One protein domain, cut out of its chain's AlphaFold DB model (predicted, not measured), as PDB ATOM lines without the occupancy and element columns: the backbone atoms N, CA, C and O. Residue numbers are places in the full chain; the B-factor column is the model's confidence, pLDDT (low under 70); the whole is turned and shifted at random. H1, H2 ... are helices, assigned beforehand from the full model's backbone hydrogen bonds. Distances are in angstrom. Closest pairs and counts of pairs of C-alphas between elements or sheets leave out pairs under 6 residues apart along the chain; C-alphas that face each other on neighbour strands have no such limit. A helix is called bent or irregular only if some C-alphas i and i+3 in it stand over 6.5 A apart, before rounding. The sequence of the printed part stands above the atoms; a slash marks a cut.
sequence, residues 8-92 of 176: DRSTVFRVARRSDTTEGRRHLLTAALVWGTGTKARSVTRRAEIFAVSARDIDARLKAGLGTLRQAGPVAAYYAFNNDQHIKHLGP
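AT A GLANCE: This is residues 8 to 92 of the 176 residues of an uncharacterized protein of Streptomyces sp. M7 (UniProt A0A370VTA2). The longest helix, H4, is bent so sharply that it folds back on itself, and its two arms, H4a and H4b, lie side by side and crosswise to a row of three helices. In that row H1, H2 and H3 run back and forth with H2 between the other two, and H4a makes a corner with H2 at residues 22 to 26. After H4b, residues 83 to 92 hold no named element and run back towards H3. The printed part has 85 residues with four named helices, H1 to H4 in order along the chain, and no named strand; the class is all helix. The whole is compact, with a radius of gyration of the C-alphas of 12.6 A and spans of 37 by 28 by 22 A.

HOW THE PARTS SIT: By its hydrogen bonds H4, residues 58 to 82, was assigned as one helix, but it is bent: C-alphas 71 and 74 are 9.4 A apart. Its arms H4a, residues 58 to 71, and H4b, residues 74 to 82, touch and run opposite ways at a shallow tilt of 22 degrees; the closest C-alphas are those of Leu 69 and Ala 77, 4.8 A apart. Residues 59 to 63 of H4a alone touch residues 22 to 26 of H2, which holds residues 22 to 37. These two stand about perpendicular, at 89 degrees, and the closest C-alphas, of Thr 22 and Asp 59, are 6.3 A apart. H2 is the hub, touching three other helices. With H1, residues 9 to 16, it forms a helical hairpin: they touch, opposite ways at a shallow tilt of 21 degrees, with the C-alphas of Ala 16 and Leu 28 closest at 5.4 A. H2 also forms a helical hairpin with H3, residues 41 to 53, opposite ways at a shallow tilt of 25 degrees; residues 33 to 37 of H2 alone touch residues 43 to 47 of H3 alone, and the closest C-alphas, of Thr 37 and Ser 43, are 6.1 A apart. H3 and H4a are close but not clearly touching, with the C-alphas of Phe 51 and Ile 58 closest at 7.6 A. H1 and H3 are apart. In H1, H2, H4a and H4b every O i to N i+4 pair is within hydrogen-bond range; in H3 it is 6 of 9.

IN THESE COORDINATES: H4a is 19.7 A long from first to last C-alpha, beginning at C-alpha 58, (33.114, 22.396, 21.783), and H4b is 12.0 A, ending at C-alpha 82, (28.471, 29.667, 10.958). H2 is 22.6 A long, H3 18.7 A, and H1 10.7 A from C-alpha 9 at (38.694, 9.363, 3.329).

THE WHOLE: The C-alphas of Ala 41 and Gln 71 are the two farthest apart, at 37.1 A. The printed part has no cut, and the links H1 to H2, H2 to H3 and H3 to H4 are tight. The mean pLDDT of the printed part is 92.5; residue 41 alone is under 70.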
ATOM      1  N   ASP A   8      43.078   8.732   5.526       89.50
ATOM      2  CA  ASP A   8      42.387   8.700   4.241       89.50
ATOM      3  C   ASP A   8      40.876   8.940   4.419       89.50
ATOM      4  O   ASP A   8      40.363   9.001   5.538       89.50
ATOM      5  N   ARG A   9      40.148   9.099   3.304       90.94
ATOM      6  CA  ARG A   9      38.694   9.363   3.329       90.94
ATOM      7  C   ARG A   9      37.932   8.221   4.021       90.94
ATOM      8  O   ARG A   9      37.015   8.485   4.794       90.94
ATOM      9  N   SER A  10      38.355   6.972   3.801       92.56
ATOM     10  CA  SER A  10      37.730   5.775   4.383       92.56
ATOM     11  C   SER A  10      37.840   5.735   5.913       92.56
ATOM     12  O   SER A  10      36.887   5.373   6.610       92.56
ATOM     13  N   THR A  11      38.980   6.165   6.461       94.12
ATOM     14  CA  THR A  11      39.204   6.256   7.906       94.12
ATOM     15  C   THR A  11      38.276   7.282   8.539       94.12
ATOM     16  O   THR A  11      37.680   6.992   9.575       94.12
ATOM     17  N   VAL A  12      38.097   8.454   7.918       95.81
ATOM     18  CA  VAL A  12      37.209   9.486   8.479       95.81
ATOM     19  C   VAL A  12      35.752   9.020   8.489       95.81
ATOM     20  O   VAL A  12      35.084   9.200   9.503       95.81
ATOM     21  N   PHE A  13      35.276   8.338   7.440       95.69
ATOM     22  CA  PHE A  13      33.932   7.740   7.444       95.69
ATOM     23  C   PHE A  13      33.740   6.730   8.577       95.69
ATOM     24  O   PHE A  13      32.745   6.777   9.298       95.69
ATOM     25  N   ARG A  14      34.724   5.853   8.809       95.00
ATOM     26  CA  ARG A  14      34.671   4.878   9.910       95.00
ATOM     27  C   ARG A  14      34.567   5.549  11.279       95.00
ATOM     28  O   ARG A  14      33.858   5.053  12.150       95.00
ATOM     29  N   VAL A  15      35.266   6.669  11.463       95.50
ATOM     30  CA  VAL A  15      35.172   7.491  12.676       95.50
ATOM     31  C   VAL A  15      33.800   8.169  12.771       95.50
ATOM     32  O   VAL A  15      33.199   8.173  13.845       95.50
ATOM     33  N   ALA A  16      33.273   8.691  11.660       95.75
ATOM     34  CA  ALA A  16      31.992   9.397  11.612       95.75
ATOM     35  C   ALA A  16      30.800   8.534  12.052       95.75
ATOM     36  O   ALA A  16      29.894   9.041  12.715       95.75
ATOM     37  N   ARG A  17      30.833   7.224  11.783       94.81
ATOM     38  CA  ARG A  17      29.804   6.262  12.227       94.81
ATOM     39  C   ARG A  17      29.623   6.179  13.746       94.81
ATOM     40  O   ARG A  17      28.601   5.691  14.200       94.81
ATOM     41  N   ARG A  18      30.592   6.657  14.532       94.00
ATOM     42  CA  ARG A  18      30.554   6.660  16.007       94.00
ATOM     43  C   ARG A  18      30.204   8.037  16.587       94.00
ATOM     44  O   ARG A  18      30.400   8.268  17.775       94.00
ATOM     45  N   SER A  19      29.753   8.985  15.756       94.56
ATOM     46  CA  SER A  19      29.534  10.397  16.129       94.56
ATOM     47  C   SER A  19      28.240  10.683  16.917       94.56
ATOM     48  O   SER A  19      27.878  11.841  17.158       94.56
ATOM     49  N   ASP A  20      27.550   9.643  17.371       92.69
ATOM     50  CA  ASP A  20      26.404   9.692  18.282       92.69
ATOM     51  C   ASP A  20      26.817   9.988  19.740       92.69
ATOM     52  O   ASP A  20      26.096  10.674  20.474       92.69
ATOM     53  N   THR A  21      28.032   9.605  20.130       96.25
ATOM     54  CA  THR A  21      28.628   9.913  21.440       96.25
ATOM     55  C   THR A  21      29.401  11.237  21.452       96.25
ATOM     56  O   THR A  21      29.787  11.780  20.414       96.25
ATOM     57  N   THR A  22      29.654  11.790  22.642       96.38
ATOM     58  CA  THR A  22      30.483  13.001  22.792       96.38
ATOM     59  C   THR A  22      31.916  12.767  22.318       96.38
ATOM     60  O   THR A  22      32.442  13.557  21.536       96.38
ATOM     61  N   GLU A  23      32.523  11.652  22.722       96.12
ATOM     62  CA  GLU A  23      33.864  11.265  22.285       96.12
ATOM     63  C   GLU A  23      33.929  11.073  20.764       96.12
ATOM     64  O   GLU A  23      34.811  11.618  20.099       96.12
ATOM     65  N   GLY A  24      32.942  10.396  20.177       96.81
ATOM     66  CA  GLY A  24      32.877  10.198  18.735       96.81
ATOM     67  C   GLY A  24      32.762  11.488  17.927       96.81
ATOM     68  O   GLY A  24      33.387  11.606  16.874       96.81
ATOM     69  N   ARG A  25      32.044  12.505  18.428       97.31
ATOM     70  CA  ARG A  25      32.017  13.841  17.799       97.31
ATOM     71  C   ARG A  25      33.383  14.519  17.822       97.31
ATOM     72  O   ARG A  25      33.785  15.107  16.817       97.31
ATOM     73  N   ARG A  26      34.124  14.410  18.931       96.00
ATOM     74  CA  ARG A  26      35.503  14.922  19.025       96.00
ATOM     75  C   ARG A  26      36.438  14.185  18.073       96.00
ATOM     76  O   ARG A  26      37.245  14.823  17.393       96.00
ATOM     77  N   HIS A  27      36.314  12.863  17.986       96.50
ATOM     78  CA  HIS A  27      37.082  12.052  17.046       96.50
ATOM     79  C   HIS A  27      36.782  12.435  15.601       96.50
ATOM     80  O   HIS A  27      37.716  12.608  14.823       96.50
ATOM     81  N   LEU A  28      35.511  12.652  15.252       97.38
ATOM     82  CA  LEU A  28      35.129  13.115  13.924       97.38
ATOM     83  C   LEU A  28      35.739  14.482  13.601       97.38
ATOM     84  O   LEU A  28      36.358  14.635  12.547       97.38
ATOM     85  N   LEU A  29      35.617  15.459  14.507       96.88
ATOM     86  CA  LEU A  29      36.240  16.770  14.321       96.88
ATOM     87  C   LEU A  29      37.751  16.628  14.102       96.88
ATOM     88  O   LEU A  29      38.293  17.162  13.137       96.88
ATOM     89  N   THR A  30      38.424  15.866  14.963       95.25
ATOM     90  CA  THR A  30      39.872  15.641  14.885       95.25
ATOM     91  C   THR A  30      40.261  14.981  13.564       95.25
ATOM     92  O   THR A  30      41.161  15.464  12.877       95.25
ATOM     93  N   ALA A  31      39.554  13.927  13.156       95.12
ATOM     94  CA  ALA A  31      39.807  13.218  11.908       95.12
ATOM     95  C   ALA A  31      39.608  14.129  10.684       95.12
ATOM     96  O   ALA A  31      40.462  14.149   9.797       95.12
ATOM     97  N   ALA A  32      38.549  14.945  10.662       95.44
ATOM     98  CA  ALA A  32      38.292  15.910   9.593       95.44
ATOM     99  C   ALA A  32      39.364  17.015   9.526       95.44
ATOM    100  O   ALA A  32      39.806  17.389   8.433       95.44
ATOM    101  N   LEU A  33      39.827  17.516  10.680       93.88
ATOM    102  CA  LEU A  33      40.929  18.480  10.762       93.88
ATOM    103  C   LEU A  33      42.233  17.870  10.234       93.88
ATOM    104  O   LEU A  33      42.882  18.481   9.385       93.88
ATOM    105  N   VAL A  34      42.605  16.670  10.686       92.00
ATOM    106  CA  VAL A  34      43.831  15.980  10.249       92.00
ATOM    107  C   VAL A  34      43.790  15.692   8.747       92.00
ATOM    108  O   VAL A  34      44.756  15.984   8.042       92.00
ATOM    109  N   TRP A  35      42.656  15.202   8.240       92.56
ATOM    110  CA  TRP A  35      42.452  14.937   6.815       92.56
ATOM    111  C   TRP A  35      42.564  16.213   5.960       92.56
ATOM    112  O   TRP A  35      43.216  16.204   4.916       92.56
ATOM    113  N   GLY A  36      41.991  17.335   6.418       89.00
ATOM    114  CA  GLY A  36      41.932  18.590   5.657       89.00
ATOM    115  C   GLY A  36      43.139  19.532   5.790       89.00
ATOM    116  O   GLY A  36      43.281  20.452   4.986       89.00
ATOM    117  N   THR A  37      44.006  19.362   6.793       85.81
ATOM    118  CA  THR A  37      45.076  20.336   7.121       85.81
ATOM    119  C   THR A  37      46.375  20.112   6.345       85.81
ATOM    120  O   THR A  37      47.140  21.057   6.116       85.81
ATOM    121  N   GLY A  38      46.637  18.873   5.921       78.69
ATOM    122  CA  GLY A  38      47.946  18.467   5.410       78.69
ATOM    123  C   GLY A  38      49.018  18.447   6.509       78.69
ATOM    124  O   GLY A  38      48.714  18.442   7.697       78.69
ATOM    125  N   THR A  39      50.296  18.425   6.121       74.62
ATOM    126  CA  THR A  39      51.422  18.150   7.041       74.62
ATOM    127  C   THR A  39      52.227  19.379   7.471       74.62
ATOM    128  O   THR A  39      53.180  19.248   8.235       74.62
ATOM    129  N   LYS A  40      51.882  20.583   6.995       76.94
ATOM    130  CA  LYS A  40      52.627  21.808   7.334       76.94
ATOM    131  C   LYS A  40      52.414  22.177   8.806       76.94
ATOM    132  O   LYS A  40      51.280  22.443   9.199       76.94
ATOM    133  N   ALA A  41      53.499  22.286   9.579       69.56
ATOM    134  CA  ALA A  41      53.465  22.535  11.027       69.56
ATOM    135  C   ALA A  41      52.584  23.734  11.422       69.56
ATOM    136  O   ALA A  41      51.687  23.592  12.243       69.56
ATOM    137  N   ARG A  42      52.740  24.884  10.748       71.88
ATOM    138  CA  ARG A  42      51.911  26.082  10.993       71.88
ATOM    139  C   ARG A  42      50.411  25.824  10.824       71.88
ATOM    140  O   ARG A  42      49.602  26.389  11.554       71.88
ATOM    141  N   SER A  43      50.032  25.003   9.844       76.50
ATOM    142  CA  SER A  43      48.632  24.639   9.626       76.50
ATOM    143  C   SER A  43      48.120  23.760  10.765       76.50
ATOM    144  O   SER A  43      47.010  23.984  11.230       76.50
ATOM    145  N   VAL A  44      48.938  22.812  11.239       80.75
ATOM    146  CA  VAL A  44      48.609  21.920  12.361       80.75
ATOM    147  C   VAL A  44      48.427  22.709  13.657       80.75
ATOM    148  O   VAL A  44      47.382  22.578  14.288       80.75
ATOM    149  N   THR A  45      49.371  23.588  14.013       76.50
ATOM    150  CA  THR A  45      49.281  24.423  15.227       76.50
ATOM    151  C   THR A  45      48.002  25.260  15.240       76.50
ATOM    152  O   THR A  45      47.241  25.199  16.200       76.50
ATOM    153  N   ARG A  46      47.684  25.934  14.126       81.38
ATOM    154  CA  ARG A  46      46.442  26.716  13.984       81.38
ATOM    155  C   ARG A  46      45.165  25.890  14.142       81.38
ATOM    156  O   ARG A  46      44.124  26.441  14.476       81.38
ATOM    157  N   ARG A  47      45.196  24.587  13.843       87.81
ATOM    158  CA  ARG A  47      44.039  23.706  14.073       87.81
ATOM    159  C   ARG A  47      43.985  23.180  15.495       87.81
ATOM    160  O   ARG A  47      42.887  23.042  16.020       87.81
ATOM    161  N   ALA A  48      45.129  22.949  16.129       85.81
ATOM    162  CA  ALA A  48      45.179  22.569  17.536       85.81
ATOM    163  C   ALA A  48      44.610  23.670  18.455       85.81
ATOM    164  O   ALA A  48      43.951  23.354  19.444       85.81
ATOM    165  N   GLU A  49      44.774  24.949  18.089       88.62
ATOM    166  CA  GLU A  49      44.220  26.104  18.821       88.62
ATOM    167  C   GLU A  49      42.699  26.026  19.048       88.62
ATOM    168  O   GLU A  49      42.213  26.533  20.059       88.62
ATOM    169  N   ILE A  50      41.949  25.348  18.170       90.00
ATOM    170  CA  ILE A  50      40.498  25.136  18.323       90.00
ATOM    171  C   ILE A  50      40.191  24.471  19.671       90.00
ATOM    172  O   ILE A  50      39.297  24.906  20.396       90.00
ATOM    173  N   PHE A  51      40.958  23.440  20.031       89.06
ATOM    174  CA  PHE A  51      40.736  22.687  21.264       89.06
ATOM    175  C   PHE A  51      41.134  23.478  22.506       89.06
ATOM    176  O   PHE A  51      40.487  23.336  23.536       89.06
ATOM    177  N   ALA A  52      42.153  24.333  22.412       87.44
ATOM    178  CA  ALA A  52      42.565  25.182  23.526       87.44
ATOM    179  C   ALA A  52      41.530  26.280  23.816       87.44
ATOM    180  O   ALA A  52      41.197  26.541  24.969       87.44
ATOM    181  N   VAL A  53      40.997  26.912  22.766       89.00
ATOM    182  CA  VAL A  53      40.134  28.095  22.894       89.00
ATOM    183  C   VAL A  53      38.661  27.737  23.114       89.00
ATOM    184  O   VAL A  53      37.952  28.488  23.780       89.00
ATOM    185  N   SER A  54      38.198  26.594  22.603       88.75
ATOM    186  CA  SER A  54      36.806  26.130  22.737       88.75
ATOM    187  C   SER A  54      36.652  24.925  23.672       88.75
ATOM    188  O   SER A  54      35.625  24.254  23.651       88.75
ATOM    189  N   ALA A  55      37.641  24.640  24.528       83.25
ATOM    190  CA  ALA A  55      37.654  23.452  25.392       83.25
ATOM    191  C   ALA A  55      36.352  23.235  26.190       83.25
ATOM    192  O   ALA A  55      35.942  22.098  26.408       83.25
ATOM    193  N   ARG A  56      35.707  24.325  26.633       87.56
ATOM    194  CA  ARG A  56      34.529  24.281  27.513       87.56
ATOM    195  C   ARG A  56      33.209  24.025  26.787       87.56
ATOM    196  O   ARG A  56      32.292  23.499  27.407       87.56
ATOM    197  N   ASP A  57      33.087  24.411  25.518       92.81
ATOM    198  CA  ASP A  57      31.804  24.426  24.801       92.81
ATOM    199  C   ASP A  57      31.806  23.637  23.482       92.81
ATOM    200  O   ASP A  57      30.741  23.419  22.900       92.81
ATOM    201  N   ILE A  58      32.967  23.138  23.041       95.31
ATOM    202  CA  ILE A  58      33.114  22.396  21.783       95.31
ATOM    203  C   ILE A  58      32.158  21.203  21.679       95.31
ATOM    204  O   ILE A  58      31.551  20.997  20.632       95.31
ATOM    205  N   ASP A  59      31.945  20.457  22.764       96.75
ATOM    206  CA  ASP A  59      31.059  19.288  22.758       96.75
ATOM    207  C   ASP A  59      29.592  19.658  22.604       96.75
ATOM    208  O   ASP A  59      28.862  19.000  21.859       96.75
ATOM    209  N   ALA A  60      29.163  20.705  23.311       97.62
ATOM    210  CA  ALA A  60      27.796  21.198  23.249       97.62
ATOM    211  C   ALA A  60      27.493  21.728  21.843       97.62
ATOM    212  O   ALA A  60      26.482  21.344  21.251       97.62
ATOM    213  N   ARG A  61      28.417  22.506  21.262       98.06
ATOM    214  CA  ARG A  61      28.303  23.043  19.899       98.06
ATOM    215  C   ARG A  61      28.311  21.948  18.838       98.06
ATOM    216  O   ARG A  61      27.465  21.958  17.947       98.06
ATOM    217  N   LEU A  62      29.209  20.963  18.950       98.00
ATOM    218  CA  LEU A  62      29.230  19.806  18.049       98.00
ATOM    219  C   LEU A  62      27.934  18.996  18.151       98.00
ATOM    220  O   LEU A  62      27.379  18.604  17.126       98.00
ATOM    221  N   LYS A  63      27.435  18.748  19.369       98.12
ATOM    222  CA  LYS A  63      26.165  18.041  19.586       98.12
ATOM    223  C   LYS A  63      24.999  18.799  18.952       98.12
ATOM    224  O   LYS A  63      24.205  18.174  18.256       98.12
ATOM    225  N   ALA A  64      24.914  20.110  19.175       98.19
ATOM    226  CA  ALA A  64      23.851  20.952  18.640       98.19
ATOM    227  C   ALA A  64      23.898  21.017  17.106       98.19
ATOM    228  O   ALA A  64      22.922  20.647  16.462       98.19
ATOM    229  N   GLY A  65      25.042  21.372  16.512       97.88
ATOM    230  CA  GLY A  65      25.177  21.497  15.056       97.88
ATOM    231  C   GLY A  65      24.963  20.179  14.301       97.88
ATOM    232  O   GLY A  65      24.288  20.156  13.273       97.88
ATOM    233  N   LEU A  66      25.465  19.054  14.828       97.19
ATOM    234  CA  LEU A  66      25.199  17.730  14.245       97.19
ATOM    235  C   LEU A  66      23.772  17.235  14.521       97.19
ATOM    236  O   LEU A  66      23.238  16.444  13.748       97.19
ATOM    237  N   GLY A  67      23.138  17.700  15.599       96.44
ATOM    238  CA  GLY A  67      21.704  17.523  15.824       96.44
ATOM    239  C   GLY A  67      20.881  18.230  14.750       96.44
ATOM    240  O   GLY A  67      20.035  17.596  14.124       96.44
ATOM    241  N   THR A  68      21.199  19.497  14.464       97.19
ATOM    242  CA  THR A  68      20.579  20.268  13.377       97.19
ATOM    243  C   THR A  68      20.765  19.588  12.025       97.19
ATOM    244  O   THR A  68      19.817  19.538  11.251       97.19
ATOM    245  N   LEU A  69      21.940  19.007  11.750       96.06
ATOM    246  CA  LEU A  69      22.172  18.249  10.515       96.06
ATOM    247  C   LEU A  69      21.171  17.104  10.343       96.06
ATOM    248  O   LEU A  69      20.579  16.977   9.276       96.06
ATOM    249  N   ARG A  70      20.950  16.309  11.396       93.00
ATOM    250  CA  ARG A  70      20.006  15.181  11.356       93.00
ATOM    251  C   ARG A  70      18.545  15.620  11.259       93.00
ATOM    252  O   ARG A  70      17.748  14.909  10.669       93.00
ATOM    253  N   GLN A  71      18.188  16.749  11.869       93.62
ATOM    254  CA  GLN A  71      16.791  17.186  11.991       93.62
ATOM    255  C   GLN A  71      16.332  18.104  10.853       93.62
ATOM    256  O   GLN A  71      15.167  18.070  10.472       93.62
ATOM    257  N   ALA A  72      17.225  18.954  10.347       94.31
ATOM    258  CA  ALA A  72      16.897  20.055   9.439       94.31
ATOM    259  C   ALA A  72      17.822  20.128   8.209       94.31
ATOM    260  O   ALA A  72      17.712  21.048   7.395       94.31
ATOM    261  N   GLY A  73      18.741  19.171   8.059       94.44
ATOM    262  CA  GLY A  73      19.581  19.031   6.875       94.44
ATOM    263  C   GLY A  73      20.811  19.950   6.834       94.44
ATOM    264  O   GLY A  73      21.096  20.719   7.764       94.44
ATOM    265  N   PRO A  74      21.590  19.874   5.740       96.25
ATOM    266  CA  PRO A  74      22.933  20.449   5.672       96.25
ATOM    267  C   PRO A  74      22.955  21.978   5.697       96.25
ATOM    268  O   PRO A  74      23.860  22.565   6.284       96.25
ATOM    269  N   VAL A  75      21.963  22.644   5.099       97.12
ATOM    270  CA  VAL A  75      21.915  24.116   5.045       97.12
ATOM    271  C   VAL A  75      21.643  24.712   6.429       97.12
ATOM    272  O   VAL A  75      22.277  25.696   6.811       97.12
ATOM    273  N   ALA A  76      20.747  24.096   7.205       97.50
ATOM    274  CA  ALA A  76      20.480  24.508   8.579       97.50
ATOM    275  C   ALA A  76      21.698  24.252   9.481       97.50
ATOM    276  O   ALA A  76      22.079  25.115  10.271       97.50
ATOM    277  N   ALA A  77      22.372  23.110   9.312       97.88
ATOM    278  CA  ALA A  77      23.596  22.807  10.050       97.88
ATOM    279  C   ALA A  77      24.749  23.760   9.702       97.88
ATOM    280  O   ALA A  77      25.493  24.177  10.590       97.88
ATOM    281  N   TYR A  78      24.874  24.153   8.430       98.38
ATOM    282  CA  TYR A  78      25.816  25.187   8.007       98.38
ATOM    283  C   TYR A  78      25.529  26.506   8.720       98.38
ATOM    284  O   TYR A  78      26.439  27.090   9.301       98.38
ATOM    285  N   TYR A  79      24.267  26.957   8.714       98.44
ATOM    286  CA  TYR A  79      23.871  28.168   9.429       98.44
ATOM    287  C   TYR A  79      24.229  28.080  10.915       98.44
ATOM    288  O   TYR A  79      24.833  29.013  11.439       98.44
ATOM    289  N   ALA A  80      23.929  26.956  11.569       98.50
ATOM    290  CA  ALA A  80      24.255  26.743  12.973       98.50
ATOM    291  C   ALA A  80      25.766  26.879  13.229       98.50
ATOM    292  O   ALA A  80      26.170  27.690  14.055       98.50
ATOM    293  N   PHE A  81      26.624  26.161  12.494       98.31
ATOM    294  CA  PHE A  81      28.083  26.256  12.677       98.31
ATOM    295  C   PHE A  81      28.678  27.609  12.271       98.31
ATOM    296  O   PHE A  81      29.732  27.985  12.782       98.31
ATOM    297  N   ASN A  82      28.023  28.343  11.375       97.50
ATOM    298  CA  ASN A  82      28.471  29.667  10.958       97.50
ATOM    299  C   ASN A  82      27.995  30.790  11.901       97.50
ATOM    300  O   ASN A  82      28.506  31.901  11.802       97.50
ATOM    301  N   ASN A  83      27.040  30.508  12.794       97.31
ATOM    302  CA  ASN A  83      26.428  31.483  13.700       97.31
ATOM    303  C   ASN A  83      26.320  30.905  15.129       97.31
ATOM    304  O   ASN A  83      27.301  30.889  15.870       97.31
ATOM    305  N   ASP A  84      25.153  30.390  15.519       94.31
ATOM    306  CA  ASP A  84      24.804  30.092  16.919       94.31
ATOM    307  C   ASP A  84      25.701  29.022  17.570       94.31
ATOM    308  O   ASP A  84      26.047  29.096  18.751       94.31
ATOM    309  N   GLN A  85      26.128  28.037  16.780       97.69
ATOM    310  CA  GLN A  85      26.992  26.920  17.173       97.69
ATOM    311  C   GLN A  85      28.433  27.105  16.680       97.69
ATOM    312  O   GLN A  85      29.184  26.136  16.549       97.69
ATOM    313  N   HIS A  86      28.843  28.352  16.439       96.19
ATOM    314  CA  HIS A  86      30.189  28.688  15.990       96.19
ATOM    315  C   HIS A  86      31.264  28.236  16.984       96.19
ATOM    316  O   HIS A  86      31.248  28.597  18.160       96.19
ATOM    317  N   ILE A  87      32.232  27.465  16.485       96.00
ATOM    318  CA  ILE A  87      33.426  27.046  17.221       96.00
ATOM    319  C   ILE A  87      34.576  27.942  16.767       96.00
ATOM    320  O   ILE A  87      34.910  28.001  15.581       96.00
ATOM    321  N   LYS A  88      35.207  28.644  17.710       93.69
ATOM    322  CA  LYS A  88      36.248  29.623  17.391       93.69
ATOM    323  C   LYS A  88      37.410  28.958  16.641       93.69
ATOM    324  O   LYS A  88      37.868  27.878  17.001       93.69
ATOM    325  N   HIS A  89      37.868  29.610  15.569       92.56
ATOM    326  CA  HIS A  89      38.893  29.127  14.623       92.56
ATOM    327  C   HIS A  89      38.503  27.922  13.740       92.56
ATOM    328  O   HIS A  89      39.275  27.546  12.844       92.56
ATOM    329  N   LEU A  90      37.297  27.367  13.895       94.94
ATOM    330  CA  LEU A  90      36.745  26.364  12.989       94.94
ATOM    331  C   LEU A  90      35.950  27.046  11.865       94.94
ATOM    332  O   LEU A  90      34.743  27.225  11.944       94.94
ATOM    333  N   GLY A  91      36.648  27.429  10.797       94.56
ATOM    334  CA  GLY A  91      36.013  28.053   9.632       94.56
ATOM    335  C   GLY A  91      35.219  27.076   8.743       94.56
ATOM    336  O   GLY A  91      35.398  25.854   8.842       94.56
ATOM    337  N   PRO A  92      34.427  27.607   7.790       96.56
ATOM    338  CA  PRO A  92      33.532  26.828   6.927       96.56
ATOM    339  C   PRO A  92      34.221  25.753   6.098       96.56
ATOM    340  O   PRO A  92      33.693  24.651   5.974       96.56
TER     341      PRO A  92